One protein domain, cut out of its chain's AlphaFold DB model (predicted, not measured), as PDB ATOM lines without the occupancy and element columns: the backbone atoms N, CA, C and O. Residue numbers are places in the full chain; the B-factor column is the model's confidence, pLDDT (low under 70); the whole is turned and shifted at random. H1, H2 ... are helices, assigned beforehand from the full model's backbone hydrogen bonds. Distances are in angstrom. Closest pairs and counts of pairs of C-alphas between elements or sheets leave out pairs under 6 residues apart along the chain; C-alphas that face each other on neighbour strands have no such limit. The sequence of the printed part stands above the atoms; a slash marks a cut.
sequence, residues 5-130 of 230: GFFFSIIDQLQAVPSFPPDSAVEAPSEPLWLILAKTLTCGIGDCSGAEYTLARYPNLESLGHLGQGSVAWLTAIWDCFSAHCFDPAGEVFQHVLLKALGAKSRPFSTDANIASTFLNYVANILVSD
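Overview. This is residues 5 to 130 of the 230 residues of an uncharacterized protein of Melanomma pulvis-pyrius CBS 109.77 (UniProt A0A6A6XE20). Two helices, H5 and H7, cross nearly at right angles as an X, which makes the core. H2 and H4 pack on H5, H6 makes a corner with the last residues of H5, 85 to 87, H3 packs on H2, and residues 19 to 32 stick out as a loop. The printed part has 126 residues with seven named helices, H1 to H7 in order, and no named strand: all helix. It is compact, with a radius of gyration of the C-alphas of 15.2 A, and spans 49 by 35 by 26 A.

Arrangement. Start at H1, residues 5 to 19, where residues 7 to 10 alone only just touch H7, residues 111 to 129, with 3 pairs of C-alphas within 8 A, the closest being Ile 10 and Ala 124 at 7.3 A. Next, H2, residues 33 to 42, touches residues 75 to 79 alone of H5, residues 72 to 87; their closest C-alphas are Ala 38 and Trp 79, 7.0 A apart. H3, residues 49 to 55, touches H2, closest C-alphas Ala 51 and Thr 42 at 5.1 A. H4, residues 59 to 67, touches H5, closest C-alphas Leu 67 and Trp 74 at 5.2 A. H5 and H7 touch, about perpendicular at 88 degrees, closest C-alphas Phe 82 and Ala 116 at 4.1 A. H6, residues 92 to 101, touches H5 only at the corner, closest C-alphas Phe 94 and Cys 86 at 5.0 A. H7 is the hub, touching five helices. O i to N i+4 pairs are within hydrogen-bond range throughout H2, H5 and H6, in 9 of 11 in H1, 14 of 15 in H7, 1 of 3 in H3 and 0 of 5 in H4, where O i to N i+3 pairs number 3 of 4 and 4 of 6.

Along the chain. Find C-alpha 5 at (48.073, -5.789, 22.076); H1 runs 21.7 A from there. H5 runs 20.5 A, and H7 28.5 A to C-alpha 129 at (49.659, -16.947, 9.598).

Size, cuts and confidence. The printed part has no cut; the link H1 to H2 is long, and pLDDT is under 70 in residues 19 to 29 and 43 to 50.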
ATOM      1  N   GLY A   5      46.630  -5.545  22.089       90.50
ATOM      2  CA  GLY A   5      48.073  -5.789  22.076       90.50
ATOM      3  C   GLY A   5      48.555  -6.267  20.710       90.50
ATOM      4  O   GLY A   5      49.551  -5.761  20.195       90.50
ATOM      5  N   PHE A   6      47.810  -7.178  20.083       91.69
ATOM      6  CA  PHE A   6      48.097  -7.606  18.714       91.69
ATOM      7  C   PHE A   6      47.977  -6.456  17.708       91.69
ATOM      8  O   PHE A   6      48.839  -6.314  16.846       91.69
ATOM      9  N   PHE A   7      46.955  -5.602  17.843       91.75
ATOM     10  CA  PHE A   7      46.809  -4.417  16.991       91.75
ATOM     11  C   PHE A   7      48.033  -3.502  17.064       91.75
ATOM     12  O   PHE A   7      48.634  -3.216  16.031       91.75
ATOM     13  N   PHE A   8      48.420  -3.069  18.268       92.44
ATOM     14  CA  PHE A   8      49.555  -2.159  18.418       92.44
ATOM     15  C   PHE A   8      50.855  -2.805  17.933       92.44
ATOM     16  O   PHE A   8      51.629  -2.146  17.252       92.44
ATOM     17  N   SER A   9      51.031  -4.118  18.131       92.81
ATOM     18  CA  SER A   9      52.172  -4.845  17.563       92.81
ATOM     19  C   SER A   9      52.237  -4.778  16.033       92.81
ATOM     20  O   SER A   9      53.341  -4.772  15.496       92.81
ATOM     21  N   ILE A  10      51.103  -4.774  15.322       92.62
ATOM     22  CA  ILE A  10      51.090  -4.620  13.858       92.62
ATOM     23  C   ILE A  10      51.520  -3.204  13.482       92.62
ATOM     24  O   ILE A  10      52.360  -3.031  12.602       92.62
ATOM     25  N   ILE A  11      50.956  -2.195  14.150       93.25
ATOM     26  CA  ILE A  11      51.272  -0.789  13.873       93.25
ATOM     27  C   ILE A  11      52.756  -0.508  14.118       93.25
ATOM     28  O   ILE A  11      53.423   0.017  13.227       93.25
ATOM     29  N   ASP A  12      53.289  -0.958  15.256       91.31
ATOM     30  CA  ASP A  12      54.705  -0.824  15.606       91.31
ATOM     31  C   ASP A  12      55.607  -1.500  14.563       91.31
ATOM     32  O   ASP A  12      56.606  -0.925  14.130       91.31
ATOM     33  N   GLN A  13      55.242  -2.707  14.107       89.44
ATOM     34  CA  GLN A  13      55.989  -3.417  13.065       89.44
ATOM     35  C   GLN A  13      56.031  -2.630  11.756       89.44
ATOM     36  O   GLN A  13      57.110  -2.466  11.190       89.44
ATOM     37  N   LEU A  14      54.888  -2.122  11.282       91.12
ATOM     38  CA  LEU A  14      54.808  -1.372  10.024       91.12
ATOM     39  C   LEU A  14      55.561  -0.037  10.097       91.12
ATOM     40  O   LEU A  14      56.222   0.346   9.133       91.12
ATOM     41  N   GLN A  15      55.507   0.646  11.241       88.44
ATOM     42  CA  GLN A  15      56.216   1.908  11.465       88.44
ATOM     43  C   GLN A  15      57.730   1.728  11.657       88.44
ATOM     44  O   GLN A  15      58.480   2.674  11.418       88.44
ATOM     45  N   ALA A  16      58.195   0.536  12.047       86.62
ATOM     46  CA  ALA A  16      59.618   0.236  12.212       86.62
ATOM     47  C   ALA A  16      60.341  -0.094  10.892       86.62
ATOM     48  O   ALA A  16      61.554   0.100  10.811       86.62
ATOM     49  N   VAL A  17      59.625  -0.532   9.845       83.50
ATOM     50  CA  VAL A  17      60.209  -0.912   8.537       83.50
ATOM     51  C   VAL A  17      61.149   0.142   7.914       83.50
ATOM     52  O   VAL A  17      62.213  -0.246   7.434       83.50
ATOM     53  N   PRO A  18      60.859   1.459   7.939       71.50
ATOM     54  CA  PRO A  18      61.774   2.471   7.404       71.50
ATOM     55  C   PRO A  18      63.140   2.536   8.113       71.50
ATOM     56  O   PRO A  18      64.064   3.153   7.593       71.50
ATOM     57  N   SER A  19      63.268   1.956   9.312       63.72
ATOM     58  CA  SER A  19      64.476   2.054  10.145       63.72
ATOM     59  C   SER A  19      65.539   1.004   9.818       63.72
ATOM     60  O   SER A  19      66.607   1.039  10.425       63.72
ATOM     61  N   PHE A  20      65.273   0.069   8.900       60.81
ATOM     62  CA  PHE A  20      66.259  -0.916   8.452       60.81
ATOM     63  C   PHE A  20      67.065  -0.314   7.289       60.81
ATOM     64  O   PHE A  20      66.530  -0.204   6.185       60.81
ATOM     65  N   PRO A  21      68.314   0.148   7.509       54.09
ATOM     66  CA  PRO A  21      69.112   0.709   6.430       54.09
ATOM     67  C   PRO A  21      69.420  -0.398   5.413       54.09
ATOM     68  O   PRO A  21      69.855  -1.474   5.825       54.09
ATOM     69  N   PRO A  22      69.224  -0.168   4.104       55.72
ATOM     70  CA  PRO A  22      69.752  -1.086   3.109       55.72
ATOM     71  C   PRO A  22      71.279  -1.052   3.199       55.72
ATOM     72  O   PRO A  22      71.875   0.032   3.199       55.72
ATOM     73  N   ASP A  23      71.925  -2.219   3.259       54.09
ATOM     74  CA  ASP A  23      73.357  -2.274   2.976       54.09
ATOM     75  C   ASP A  23      73.582  -1.665   1.583       54.09
ATOM     76  O   ASP A  23      72.827  -1.909   0.639       54.09
ATOM     77  N   SER A  24      74.583  -0.790   1.493       48.69
ATOM     78  CA  SER A  24      74.770   0.323   0.545       48.69
ATOM     79  C   SER A  24      74.916  -0.014  -0.956       48.69
ATOM     80  O   SER A  24      75.576   0.721  -1.688       48.69
ATOM     81  N   ALA A  25      74.343  -1.116  -1.434       49.91
ATOM     82  CA  ALA A  25      74.482  -1.639  -2.793       49.91
ATOM     83  C   ALA A  25      73.151  -1.811  -3.554       49.91
ATOM     84  O   ALA A  25      73.160  -2.331  -4.671       49.91
ATOM     85  N   VAL A  26      72.013  -1.416  -2.974       54.75
ATOM     86  CA  VAL A  26      70.704  -1.512  -3.641       54.75
ATOM     87  C   VAL A  26      70.277  -0.135  -4.136       54.75
ATOM     88  O   VAL A  26      70.304   0.844  -3.389       54.75
ATOM     89  N   GLU A  27      69.937  -0.053  -5.425       56.91
ATOM     90  CA  GLU A  27      69.321   1.139  -6.005       56.91
ATOM     91  C   GLU A  27      68.070   1.507  -5.203       56.91
ATOM     92  O   GLU A  27      67.347   0.630  -4.731       56.91
ATOM     93  N   ALA A  28      67.824   2.806  -5.016       58.94
ATOM     94  CA  ALA A  28      66.637   3.250  -4.300       58.94
ATOM     95  C   ALA A  28      65.387   2.591  -4.915       58.94
ATOM     96  O   ALA A  28      65.283   2.543  -6.145       58.94
ATOM     97  N   PRO A  29      64.452   2.081  -4.093       65.88
ATOM     98  CA  PRO A  29      63.264   1.437  -4.620       65.88
ATOM     99  C   PRO A  29      62.527   2.397  -5.557       65.88
ATOM    100  O   PRO A  29      62.360   3.579  -5.253       65.88
ATOM    101  N   SER A  30      62.084   1.883  -6.704       74.75
ATOM    102  CA  SER A  30      61.332   2.651  -7.704       74.75
ATOM    103  C   SER A  30      59.967   3.119  -7.188       74.75
ATOM    104  O   SER A  30      59.360   4.024  -7.761       74.75
ATOM    105  N   GLU A  31      59.491   2.517  -6.097       86.00
ATOM    106  CA  GLU A  31      58.205   2.779  -5.469       86.00
ATOM    107  C   GLU A  31      58.372   3.326  -4.044       86.00
ATOM    108  O   GLU A  31      59.303   2.952  -3.326       86.00
ATOM    109  N   PRO A  32      57.456   4.198  -3.585       89.75
ATOM    110  CA  PRO A  32      57.470   4.671  -2.209       89.75
ATOM    111  C   PRO A  32      57.166   3.525  -1.231       89.75
ATOM    112  O   PRO A  32      56.340   2.657  -1.508       89.75
ATOM    113  N   LEU A  33      57.772   3.566  -0.040       89.06
ATOM    114  CA  LEU A  33      57.669   2.498   0.966       89.06
ATOM    115  C   LEU A  33      56.225   2.105   1.311       89.06
ATOM    116  O   LEU A  33      55.928   0.924   1.472       89.06
ATOM    117  N   TRP A  34      55.318   3.077   1.411       91.31
ATOM    118  CA  TRP A  34      53.914   2.794   1.703       91.31
ATOM    119  C   TRP A  34      53.271   1.889   0.641       91.31
ATOM    120  O   TRP A  34      52.490   1.007   0.984       91.31
ATOM    121  N   LEU A  35      53.635   2.068  -0.633       89.62
ATOM    122  CA  LEU A  35      53.102   1.283  -1.743       89.62
ATOM    123  C   LEU A  35      53.682  -0.131  -1.723       89.62
ATOM    124  O   LEU A  35      52.943  -1.096  -1.910       89.62
ATOM    125  N   ILE A  36      54.973  -0.257  -1.405       90.12
ATOM    126  CA  ILE A  36      55.631  -1.553  -1.204       90.12
ATOM    127  C   ILE A  36      54.931  -2.331  -0.088       90.12
ATOM    128  O   ILE A  36      54.575  -3.497  -0.278       90.12
ATOM    129  N   LEU A  37      54.685  -1.692   1.060       91.62
ATOM    130  CA  LEU A  37      53.980  -2.309   2.185       91.62
ATOM    131  C   LEU A  37      52.546  -2.688   1.816       91.62
ATOM    132  O   LEU A  37      52.138  -3.817   2.078       91.62
ATOM    133  N   ALA A  38      51.805  -1.787   1.168       90.62
ATOM    134  CA  ALA A  38      50.442  -2.053   0.732       90.62
ATOM    135  C   ALA A  38      50.384  -3.294  -0.172       90.62
ATOM    136  O   ALA A  38      49.688  -4.250   0.158       90.62
ATOM    137  N   LYS A  39      51.200  -3.337  -1.235       88.50
ATOM    138  CA  LYS A  39      51.289  -4.480  -2.162       88.50
ATOM    139  C   LYS A  39      51.710  -5.774  -1.466       88.50
ATOM    140  O   LYS A  39      51.164  -6.843  -1.749       88.50
ATOM    141  N   THR A  40      52.674  -5.684  -0.551       90.12
ATOM    142  CA  THR A  40      53.143  -6.832   0.237       90.12
ATOM    143  C   THR A  40      52.010  -7.437   1.057       90.12
ATOM    144  O   THR A  40      51.869  -8.655   1.101       90.12
ATOM    145  N   LEU A  41      51.181  -6.591   1.669       89.75
ATOM    146  CA  LEU A  41      50.106  -7.018   2.557       89.75
ATOM    147  C   LEU A  41      48.832  -7.449   1.826       89.75
ATOM    148  O   LEU A  41      48.079  -8.222   2.405       89.75
ATOM    149  N   THR A  42      48.566  -6.964   0.607       84.19
ATOM    150  CA  THR A  42      47.310  -7.243  -0.124       84.19
ATOM    151  C   THR A  42      47.372  -8.392  -1.113       84.19
ATOM    152  O   THR A  42      46.341  -8.980  -1.449       84.19
ATOM    153  N   CYS A  43      48.564  -8.664  -1.635       63.16
ATOM    154  CA  CYS A  43      48.697  -9.400  -2.884       63.16
ATOM    155  C   CYS A  43      49.735 -10.496  -2.819       63.16
ATOM    156  O   CYS A  43      49.537 -11.548  -3.413       63.16
ATOM    157  N   GLY A  44      50.882 -10.227  -2.198       60.09
ATOM    158  CA  GLY A  44      52.035 -11.098  -2.378       60.09
ATOM    159  C   GLY A  44      52.367 -11.380  -3.860       60.09
ATOM    160  O   GLY A  44      52.960 -12.413  -4.146       60.09
ATOM    161  N   ILE A  45      51.971 -10.506  -4.802       52.62
ATOM    162  CA  ILE A  45      52.206 -10.668  -6.254       52.62
ATOM    163  C   ILE A  45      52.794  -9.414  -6.932       52.62
ATOM    164  O   ILE A  45      52.942  -9.375  -8.145       52.62
ATOM    165  N   GLY A  46      53.203  -8.391  -6.173       56.56
ATOM    166  CA  GLY A  46      53.980  -7.252  -6.701       56.56
ATOM    167  C   GLY A  46      53.179  -6.199  -7.479       56.56
ATOM    168  O   GLY A  46      53.648  -5.066  -7.623       56.56
ATOM    169  N   ASP A  47      51.959  -6.520  -7.907       63.88
ATOM    170  CA  ASP A  47      51.029  -5.613  -8.577       63.88
ATOM    171  C   ASP A  47      49.879  -5.147  -7.656       63.88
ATOM    172  O   ASP A  47      49.645  -5.678  -6.566       63.88
ATOM    173  N   CYS A  48      49.174  -4.095  -8.082       66.12
ATOM    174  CA  CYS A  48      47.965  -3.632  -7.395       66.12
ATOM    175  C   CYS A  48      46.723  -4.436  -7.817       66.12
ATOM    176  O   CYS A  48      45.785  -4.553  -7.030       66.12
ATOM    177  N   SER A  49      46.719  -5.014  -9.025       62.84
ATOM    178  CA  SER A  49      45.597  -5.784  -9.576       62.84
ATOM    179  C   SER A  49      45.251  -7.012  -8.739       62.84
ATOM    180  O   SER A  49      44.076  -7.319  -8.588       62.84
ATOM    181  N   GLY A  50      46.218  -7.674  -8.100       69.75
ATOM    182  CA  GLY A  50      45.924  -8.764  -7.165       69.75
ATOM    183  C   GLY A  50      45.066  -8.355  -5.965       69.75
ATOM    184  O   GLY A  50      44.354  -9.186  -5.397       69.75
ATOM    185  N   ALA A  51      45.106  -7.075  -5.577       74.12
ATOM    186  CA  ALA A  51      44.543  -6.615  -4.311       74.12
ATOM    187  C   ALA A  51      43.023  -6.645  -4.370       74.12
ATOM    188  O   ALA A  51      42.376  -6.935  -3.366       74.12
ATOM    189  N   GLU A  52      42.456  -6.373  -5.549       75.56
ATOM    190  CA  GLU A  52      41.012  -6.351  -5.751       75.56
ATOM    191  C   GLU A  52      40.386  -7.707  -5.435       75.56
ATOM    192  O   GLU A  52      39.394  -7.757  -4.720       75.56
ATOM    193  N   TYR A  53      40.996  -8.819  -5.848       77.31
ATOM    194  CA  TYR A  53      40.442 -10.153  -5.602       77.31
ATOM    195  C   TYR A  53      40.330 -10.461  -4.109       77.31
ATOM    196  O   TYR A  53      39.362 -11.085  -3.658       77.31
ATOM    197  N   THR A  54      41.309 -10.003  -3.333       78.69
ATOM    198  CA  THR A  54      41.354 -10.242  -1.894       78.69
ATOM    199  C   THR A  54      40.456  -9.272  -1.127       78.69
ATOM    200  O   THR A  54      39.759  -9.667  -0.188       78.69
ATOM    201  N   LEU A  55      40.451  -8.003  -1.532       83.19
ATOM    202  CA  LEU A  55      39.801  -6.910  -0.814       83.19
ATOM    203  C   LEU A  55      38.362  -6.621  -1.284       83.19
ATOM    204  O   LEU A  55      37.574  -6.090  -0.503       83.19
ATOM    205  N   ALA A  56      37.956  -7.016  -2.494       72.75
ATOM    206  CA  ALA A  56      36.586  -6.819  -2.998       72.75
ATOM    207  C   ALA A  56      35.529  -7.585  -2.188       72.75
ATOM    208  O   ALA A  56      34.339  -7.306  -2.281       72.75
ATOM    209  N   ARG A  57      35.953  -8.533  -1.343       78.19
ATOM    210  CA  ARG A  57      35.078  -9.251  -0.404       78.19
ATOM    211  C   ARG A  57      34.613  -8.395   0.777       78.19
ATOM    212  O   ARG A  57      33.789  -8.863   1.562       78.19
ATOM    213  N   TYR A  58      35.149  -7.186   0.938       84.56
ATOM    214  CA  TYR A  58      34.827  -6.304   2.052       84.56
ATOM    215  C   TYR A  58      33.926  -5.141   1.595       84.56
ATOM    216  O   TYR A  58      34.419  -4.217   0.944       84.56
ATOM    217  N   PRO A  59      32.638  -5.109   2.000       82.75
ATOM    218  CA  PRO A  59      31.655  -4.142   1.492       82.75
ATOM    219  C   PRO A  59      32.038  -2.673   1.704       82.75
ATOM    220  O   PRO A  59      31.739  -1.814   0.885       82.75
ATOM    221  N   ASN A  60      32.753  -2.366   2.791       85.25
ATOM    222  CA  ASN A  60      33.180  -0.995   3.084       85.25
ATOM    223  C   ASN A  60      34.151  -0.433   2.027       85.25
ATOM    224  O   ASN A  60      34.221   0.783   1.851       85.25
ATOM    225  N   LEU A  61      34.870  -1.301   1.304       84.06
ATOM    226  CA  LEU A  61      35.807  -0.911   0.247       84.06
ATOM    227  C   LEU A  61      35.114  -0.682  -1.107       84.06
ATOM    228  O   LEU A  61      35.703  -0.056  -1.989       84.06
ATOM    229  N   GLU A  62      33.855  -1.111  -1.269       78.31
ATOM    230  CA  GLU A  62      33.059  -0.846  -2.481       78.31
ATOM    231  C   GLU A  62      32.832   0.653  -2.700       78.31
ATOM    232  O   GLU A  62      32.770   1.110  -3.840       78.31
ATOM    233  N   SER A  63      32.778   1.434  -1.614       81.38
ATOM    234  CA  SER A  63      32.651   2.897  -1.662       81.38
ATOM    235  C   SER A  63      33.765   3.564  -2.485       81.38
ATOM    236  O   SER A  63      33.534   4.571  -3.159       81.38
ATOM    237  N   LEU A  64      34.952   2.954  -2.518       85.38
ATOM    238  CA  LEU A  64      36.099   3.408  -3.300       85.38
ATOM    239  C   LEU A  64      36.106   2.861  -4.737       85.38
ATOM    240  O   LEU A  64      36.979   3.223  -5.519       85.38
ATOM    241  N   GLY A  65      35.141   2.020  -5.127       76.69
ATOM    242  CA  GLY A  65      35.122   1.344  -6.431       76.69
ATOM    243  C   GLY A  65      35.148   2.286  -7.642       76.69
ATOM    244  O   GLY A  65      35.631   1.905  -8.706       76.69
ATOM    245  N   HIS A  66      34.714   3.537  -7.473       84.81
ATOM    246  CA  HIS A  66      34.788   4.582  -8.496       84.81
ATOM    247  C   HIS A  66      36.229   4.954  -8.912       84.81
ATOM    248  O   HIS A  66      36.418   5.514  -9.988       84.81
ATOM    249  N   LEU A  67      37.238   4.625  -8.095       86.88
ATOM    250  CA  LEU A  67      38.664   4.830  -8.393       86.88
ATOM    251  C   LEU A  67      39.273   3.708  -9.257       86.88
ATOM    252  O   LEU A  67      40.464   3.745  -9.562       86.88
ATOM    253  N   GLY A  68      38.473   2.708  -9.643       84.88
ATOM    254  CA  GLY A  68      38.931   1.499 -10.326       84.88
ATOM    255  C   GLY A  68      39.619   0.554  -9.346       84.88
ATOM    256  O   GLY A  68      40.744   0.810  -8.920       84.88
ATOM    257  N   GLN A  69      38.937  -0.531  -8.972       85.25
ATOM    258  CA  GLN A  69      39.505  -1.553  -8.089       85.25
ATOM    259  C   GLN A  69      40.815  -2.102  -8.675       85.25
ATOM    260  O   GLN A  69      41.010  -2.109  -9.889       85.25
ATOM    261  N   GLY A  70      41.768  -2.422  -7.798       82.69
ATOM    262  CA  GLY A  70      43.097  -2.880  -8.213       82.69
ATOM    263  C   GLY A  70      44.000  -1.794  -8.815       82.69
ATOM    264  O   GLY A  70      45.145  -2.078  -9.164       82.69
ATOM    265  N   SER A  71      43.549  -0.537  -8.917       88.44
ATOM    266  CA  SER A  71      44.396   0.576  -9.360       88.44
ATOM    267  C   SER A  71      45.291   1.111  -8.236       88.44
ATOM    268  O   SER A  71      45.007   0.949  -7.047       88.44
ATOM    269  N   VAL A  72      46.369   1.814  -8.607       89.06
ATOM    270  CA  VAL A  72      47.222   2.525  -7.638       89.06
ATOM    271  C   VAL A  72      46.411   3.566  -6.867       89.06
ATOM    272  O   VAL A  72      46.519   3.612  -5.652       89.06
ATOM    273  N   ALA A  73      45.554   4.344  -7.540       91.44
ATOM    274  CA  ALA A  73      44.733   5.369  -6.892       91.44
ATOM    275  C   ALA A  73      43.777   4.774  -5.847       91.44
ATOM    276  O   ALA A  73      43.596   5.339  -4.769       91.44
ATOM    277  N   TRP A  74      43.198   3.612  -6.150       91.12
ATOM    278  CA  TRP A  74      42.334   2.893  -5.224       91.12
ATOM    279  C   TRP A  74      43.103   2.388  -3.999       91.12
ATOM    280  O   TRP A  74      42.675   2.615  -2.867       91.12
ATOM    281  N   LEU A  75      44.272   1.774  -4.203       90.50
ATOM    282  CA  LEU A  75      45.115   1.305  -3.102       90.50
ATOM    283  C   LEU A  75      45.677   2.465  -2.261       90.50
ATOM    284  O   LEU A  75      45.741   2.349  -1.038       90.50
ATOM    285  N   THR A  76      46.013   3.599  -2.888       93.19
ATOM    286  CA  THR A  76      46.390   4.843  -2.197       93.19
ATOM    287  C   THR A  76      45.272   5.313  -1.276       93.19
ATOM    288  O   THR A  76      45.525   5.533  -0.100       93.19
ATOM    289  N   ALA A  77      44.029   5.392  -1.760       94.69
ATOM    290  CA  ALA A  77      42.905   5.843  -0.938       94.69
ATOM    291  C   ALA A  77      42.676   4.946   0.295       94.69
ATOM    292  O   ALA A  77      42.410   5.443   1.392       94.69
ATOM    293  N   ILE A  78      42.824   3.625   0.135       94.31
ATOM    294  CA  ILE A  78      42.761   2.674   1.256       94.31
ATOM    295  C   ILE A  78      43.900   2.934   2.244       94.31
ATOM    296  O   ILE A  78      43.663   2.998   3.453       94.31
ATOM    297  N   TRP A  79      45.126   3.082   1.739       94.75
ATOM    298  CA  TRP A  79      46.307   3.303   2.568       94.75
ATOM    299  C   TRP A  79      46.265   4.641   3.315       94.75
ATOM    300  O   TRP A  79      46.656   4.701   4.482       94.75
ATOM    301  N   ASP A  80      45.754   5.696   2.687       96.50
ATOM    302  CA  ASP A  80      45.595   7.016   3.299       96.50
ATOM    303  C   ASP A  80      44.602   6.954   4.463       96.50
ATOM    304  O   ASP A  80      44.918   7.407   5.565       96.50
ATOM    305  N   CYS A  81      43.449   6.296   4.270       97.12
ATOM    306  CA  CYS A  81      42.496   6.042   5.353       97.12
ATOM    307  C   CYS A  81      43.151   5.231   6.479       97.12
ATOM    308  O   CYS A  81      43.043   5.575   7.659       97.12
ATOM    309  N   PHE A  82      43.851   4.148   6.127       96.56
ATOM    310  CA  PHE A  82      44.540   3.300   7.093       96.56
ATOM    311  C   PHE A  82      45.561   4.090   7.915       96.56
ATOM    312  O   PHE A  82      45.535   4.024   9.142       96.56
ATOM    313  N   SER A  83      46.392   4.895   7.261       95.81
ATOM    314  CA  SER A  83      47.408   5.717   7.915       95.81
ATOM    315  C   SER A  83      46.774   6.758   8.836       95.81
ATOM    316  O   SER A  83      47.117   6.824  10.016       95.81
ATOM    317  N   ALA A  84      45.791   7.514   8.340       97.50
ATOM    318  CA  ALA A  84      45.134   8.578   9.099       97.50
ATOM    319  C   ALA A  84      44.390   8.065  10.341       97.50
ATOM    320  O   ALA A  84      44.311   8.762  11.350       97.50
ATOM    321  N   HIS A  85      43.838   6.850  10.290       97.75
ATOM    322  CA  HIS A  85      43.015   6.330  11.381       97.75
ATOM    323  C   HIS A  85      43.704   5.284  12.265       97.75
ATOM    324  O   HIS A  85      43.268   5.112  13.406       97.75
ATOM    325  N   CYS A  86      44.730   4.581  11.770       96.56
ATOM    326  CA  CYS A  86      45.424   3.514  12.504       96.56
ATOM    327  C   CYS A  86      46.845   3.884  12.943       96.56
ATOM    328  O   CYS A  86      47.286   3.351  13.956       96.56
ATOM    329  N   PHE A  87      47.565   4.745  12.211       94.88
ATOM    330  CA  PHE A  87      48.922   5.172  12.594       94.88
ATOM    331  C   PHE A  87      48.922   6.435  13.446       94.88
ATOM    332  O   PHE A  87      49.776   6.576  14.320       94.88
ATOM    333  N   ASP A  88      47.978   7.344  13.202       95.19
ATOM    334  CA  ASP A  88      47.816   8.542  14.017       95.19
ATOM    335  C   ASP A  88      47.143   8.183  15.355       95.19
ATOM    336  O   ASP A  88      46.032   7.639  15.351       95.19
ATOM    337  N   PRO A  89      47.749   8.515  16.511       94.75
ATOM    338  CA  PRO A  89      47.105   8.345  17.805       94.75
ATOM    339  C   PRO A  89      45.752   9.052  17.915       94.75
ATOM    340  O   PRO A  89      44.899   8.575  18.652       94.75
ATOM    341  N   ALA A  90      45.523  10.165  17.214       95.56
ATOM    342  CA  ALA A  90      44.234  10.860  17.171       95.56
ATOM    343  C   ALA A  90      43.206  10.185  16.243       95.56
ATOM    344  O   ALA A  90      42.020  10.525  16.287       95.56
ATOM    345  N   GLY A  91      43.638   9.221  15.429       97.00
ATOM    346  CA  GLY A  91      42.807   8.481  14.494       97.00
ATOM    347  C   GLY A  91      41.694   7.690  15.184       97.00
ATOM    348  O   GLY A  91      41.886   7.076  16.234       97.00
ATOM    349  N   GLU A  92      40.503   7.682  14.581       97.19
ATOM    350  CA  GLU A  92      39.327   7.012  15.162       97.19
ATOM    351  C   GLU A  92      39.561   5.524  15.467       97.19
ATOM    352  O   GLU A  92      39.119   5.045  16.513       97.19
ATOM    353  N   VAL A  93      40.254   4.790  14.585       96.62
ATOM    354  CA  VAL A  93      40.510   3.353  14.776       96.62
ATOM    355  C   VAL A  93      41.515   3.132  15.904       96.62
ATOM    356  O   VAL A  93      41.267   2.294  16.772       96.62
ATOM    357  N   PHE A  94      42.585   3.927  15.962       96.06
ATOM    358  CA  PHE A  94      43.542   3.907  17.070       96.06
ATOM    359  C   PHE A  94      42.843   4.177  18.410       96.06
ATOM    360  O   PHE A  94      42.936   3.379  19.346       96.06
ATOM    361  N   GLN A  95      42.073   5.267  18.489       95.38
ATOM    362  CA  GLN A  95      41.317   5.644  19.686       95.38
ATOM    363  C   GLN A  95      40.300   4.574  20.085       95.38
ATOM    364  O   GLN A  95      40.143   4.277  21.268       95.38
ATOM    365  N   HIS A  96      39.633   3.944  19.117       94.88
ATOM    366  CA  HIS A  96      38.727   2.832  19.381       94.88
ATOM    367  C   HIS A  96      39.443   1.651  20.036       94.88
ATOM    368  O   HIS A  96      38.950   1.122  21.035       94.88
ATOM    369  N   VAL A  97      40.592   1.233  19.500       93.62
ATOM    370  CA  VAL A  97      41.355   0.112  20.061       93.62
ATOM    371  C   VAL A  97      41.865   0.447  21.463       93.62
ATOM    372  O   VAL A  97      41.733  -0.380  22.369       93.62
ATOM    373  N   LEU A  98      42.354   1.673  21.672       93.44
ATOM    374  CA  LEU A  98      42.788   2.157  22.981       93.44
ATOM    375  C   LEU A  98      41.642   2.159  24.004       93.44
ATOM    376  O   LEU A  98      41.775   1.591  25.087       93.44
ATOM    377  N   LEU A  99      40.491   2.744  23.663       93.44
ATOM    378  CA  LEU A  99      39.322   2.779  24.548       93.44
ATOM    379  C   LEU A  99      38.839   1.369  24.889       93.44
ATOM    380  O   LEU A  99      38.537   1.088  26.047       93.44
ATOM    381  N   LYS A 100      38.829   0.463  23.907       90.19
ATOM    382  CA  LYS A 100      38.480  -0.940  24.125       90.19
ATOM    383  C   LYS A 100      39.459  -1.632  25.079       90.19
ATOM    384  O   LYS A 100      39.010  -2.388  25.939       90.19
ATOM    385  N   ALA A 101      40.762  -1.351  24.976       90.75
ATOM    386  CA  ALA A 101      41.775  -1.852  25.912       90.75
ATOM    387  C   ALA A 101      41.523  -1.384  27.353       90.75
ATOM    388  O   ALA A 101      41.759  -2.129  28.301       90.75
ATOM    389  N   LEU A 102      40.988  -0.172  27.507       92.88
ATOM    390  CA  LEU A 102      40.624   0.428  28.791       92.88
ATOM    391  C   LEU A 102      39.217   0.027  29.280       92.88
ATOM    392  O   LEU A 102      38.765   0.522  30.311       92.88
ATOM    393  N   GLY A 103      38.497  -0.838  28.555       91.88
ATOM    394  CA  GLY A 103      37.121  -1.228  28.886       91.88
ATOM    395  C   GLY A 103      36.082  -0.116  28.678       91.88
ATOM    396  O   GLY A 103      34.963  -0.206  29.186       91.88
ATOM    397  N   ALA A 104      36.434   0.937  27.939       92.38
ATOM    398  CA  ALA A 104      35.563   2.059  27.626       92.38
ATOM    399  C   ALA A 104      34.805   1.845  26.306       92.38
ATOM    400  O   ALA A 104      35.217   1.093  25.421       92.38
ATOM    401  N   LYS A 105      33.669   2.535  26.157       88.88
ATOM    402  CA  LYS A 105      32.883   2.522  24.916       88.88
ATOM    403  C   LYS A 105      33.473   3.502  23.904       88.88
ATOM    404  O   LYS A 105      33.766   4.643  24.252       88.88
ATOM    405  N   SER A 106      33.574   3.079  22.648       88.25
ATOM    406  CA  SER A 106      33.917   3.954  21.527       88.25
ATOM    407  C   SER A 106      32.664   4.541  20.872       88.25
ATOM    408  O   SER A 106      31.551   4.038  21.041       88.25
ATOM    409  N   ARG A 107      32.859   5.569  20.046       89.38
ATOM    410  CA  ARG A 107      31.835   6.049  19.108       89.38
ATOM    411  C   ARG A 107      31.798   5.163  17.848       89.38
ATOM    412  O   ARG A 107      32.751   4.406  17.632       89.38
ATOM    413  N   PRO A 108      30.717   5.219  17.049       92.50
ATOM    414  CA  PRO A 108      30.703   4.657  15.700       92.50
ATOM    415  C   PRO A 108      31.739   5.342  14.804       92.50
ATOM    416  O   PRO A 108      32.007   6.528  14.986       92.50
ATOM    417  N   PHE A 109      32.283   4.596  13.846       95.75
ATOM    418  CA  PHE A 109      33.269   5.087  12.887       95.75
ATOM    419  C   PHE A 109      32.645   5.933  11.774       95.75
ATOM    420  O   PHE A 109      31.548   5.624  11.297       95.75
ATOM    421  N   SER A 110      33.387   6.944  11.318       96.12
ATOM    422  CA  SER A 110      33.175   7.584  10.013       96.12
ATOM    423  C   SER A 110      33.372   6.603   8.845       96.12
ATOM    424  O   SER A 110      33.814   5.465   9.029       96.12
ATOM    425  N   THR A 111      33.031   7.012   7.619       95.12
ATOM    426  CA  THR A 111      33.248   6.189   6.415       95.12
ATOM    427  C   THR A 111      34.727   5.819   6.245       95.12
ATOM    428  O   THR A 111      35.044   4.640   6.092       95.12
ATOM    429  N   ASP A 112      35.627   6.791   6.381       96.31
ATOM    430  CA  ASP A 112      37.075   6.597   6.219       96.31
ATOM    431  C   ASP A 112      37.645   5.707   7.332       96.31
ATOM    432  O   ASP A 112      38.408   4.772   7.075       96.31
ATOM    433  N   ALA A 113      37.183   5.895   8.572       96.31
ATOM    434  CA  ALA A 113      37.539   5.020   9.683       96.31
ATOM    435  C   ALA A 113      37.017   3.582   9.493       96.31
ATOM    436  O   ALA A 113      37.682   2.628   9.902       96.31
ATOM    437  N   ASN A 114      35.864   3.390   8.841       95.75
ATOM    438  CA  ASN A 114      35.376   2.055   8.480       95.75
ATOM    439  C   ASN A 114      36.249   1.399   7.401       95.75
ATOM    440  O   ASN A 114      36.538   0.205   7.517       95.75
ATOM    441  N   ILE A 115      36.704   2.148   6.391       95.38
ATOM    442  CA  ILE A 115      37.674   1.672   5.386       95.38
ATOM    443  C   ILE A 115      38.970   1.244   6.083       95.38
ATOM    444  O   ILE A 115      39.414   0.104   5.924       95.38
ATOM    445  N   ALA A 116      39.516   2.109   6.937       96.12
ATOM    446  CA  ALA A 116      40.729   1.845   7.704       96.12
ATOM    447  C   ALA A 116      40.594   0.614   8.612       96.12
ATOM    448  O   ALA A 116      41.450  -0.267   8.599       96.12
ATOM    449  N   SER A 117      39.494   0.511   9.365       94.94
ATOM    450  CA  SER A 117      39.224  -0.633  10.243       94.94
ATOM    451  C   SER A 117      39.066  -1.933   9.453       94.94
ATOM    452  O   SER A 117      39.509  -2.997   9.889       94.94
ATOM    453  N   THR A 118      38.456  -1.863   8.272       93.88
ATOM    454  CA  THR A 118      38.303  -3.009   7.371       93.88
ATOM    455  C   THR A 118      39.662  -3.498   6.885       93.88
ATOM    456  O   THR A 118      39.976  -4.680   7.041       93.88
ATOM    457  N   PHE A 119      40.492  -2.586   6.377       93.56
ATOM    458  CA  PHE A 119      41.839  -2.911   5.922       93.56
ATOM    459  C   PHE A 119      42.721  -3.430   7.061       93.56
ATOM    460  O   PHE A 119      43.409  -4.432   6.905       93.56
ATOM    461  N   LEU A 120      42.621  -2.835   8.250       94.06
ATOM    462  CA  LEU A 120      43.316  -3.312   9.439       94.06
ATOM    463  C   LEU A 120      42.944  -4.755   9.794       94.06
ATOM    464  O   LEU A 120      43.824  -5.561  10.082       94.06
ATOM    465  N   ASN A 121      41.650  -5.089   9.810       91.69
ATOM    466  CA  ASN A 121      41.215  -6.455  10.108       91.69
ATOM    467  C   ASN A 121      41.743  -7.443   9.059       91.69
ATOM    468  O   ASN A 121      42.118  -8.558   9.415       91.69
ATOM    469  N   TYR A 122      41.798  -7.029   7.792       91.44
ATOM    470  CA  TYR A 122      42.415  -7.812   6.729       91.44
ATOM    471  C   TYR A 122      43.914  -8.043   6.981       91.44
ATOM    472  O   TYR A 122      44.341  -9.194   7.050       91.44
ATOM    473  N   VAL A 123      44.691  -6.978   7.212       92.31
ATOM    474  CA  VAL A 123      46.130  -7.061   7.526       92.31
ATOM    475  C   VAL A 123      46.370  -7.946   8.748       92.31
ATOM    476  O   VAL A 123      47.246  -8.807   8.739       92.31
ATOM    477  N   ALA A 124      45.552  -7.791   9.786       92.12
ATOM    478  CA  ALA A 124      45.636  -8.602  10.988       92.12
ATOM    479  C   ALA A 124      45.385 -10.093  10.706       92.12
ATOM    480  O   ALA A 124      46.098 -10.923  11.254       92.12
ATOM    481  N   ASN A 125      44.442 -10.442   9.821       90.06
ATOM    482  CA  ASN A 125      44.224 -11.834   9.406       90.06
ATOM    483  C   ASN A 125      45.443 -12.425   8.683       90.06
ATOM    484  O   ASN A 125      45.791 -13.572   8.944       90.06
ATOM    485  N   ILE A 126      46.097 -11.651   7.812       88.88
ATOM    486  CA  ILE A 126      47.317 -12.084   7.113       88.88
ATOM    487  C   ILE A 126      48.455 -12.323   8.116       88.88
ATOM    488  O   ILE A 126      49.083 -13.379   8.133       88.88
ATOM    489  N   LEU A 127      48.676 -11.382   9.037       91.00
ATOM    490  CA  LEU A 127      49.782 -11.444  10.001       91.00
ATOM    491  C   LEU A 127      49.570 -12.452  11.153       91.00
ATOM    492  O   LEU A 127      50.430 -12.605  12.025       91.00
ATOM    493  N   VAL A 128      48.438 -13.165  11.175       90.31
ATOM    494  CA  VAL A 128      48.239 -14.328  12.058       90.31
ATOM    495  C   VAL A 128      49.001 -15.550  11.547       90.31
ATOM    496  O   VAL A 128      49.596 -16.269  12.356       90.31
ATOM    497  N   SER A 129      48.978 -15.808  10.237       89.25
ATOM    498  CA  SER A 129      49.659 -16.947   9.598       89.25
ATOM    499  C   SER A 129      51.041 -16.599   9.072       89.25
ATOM    500  O   SER A 129      51.915 -17.469   9.034       89.25
ATOM    501  N   ASP A 130      51.243 -15.333   8.727       91.88
ATOM    502  CA  ASP A 130      52.434 -14.852   8.048       91.88
ATOM    503  C   ASP A 130      53.168 -13.796   8.872       91.88
ATOM    504  O   ASP A 130      52.703 -13.307   9.904       91.88
TER     505      ASP A 130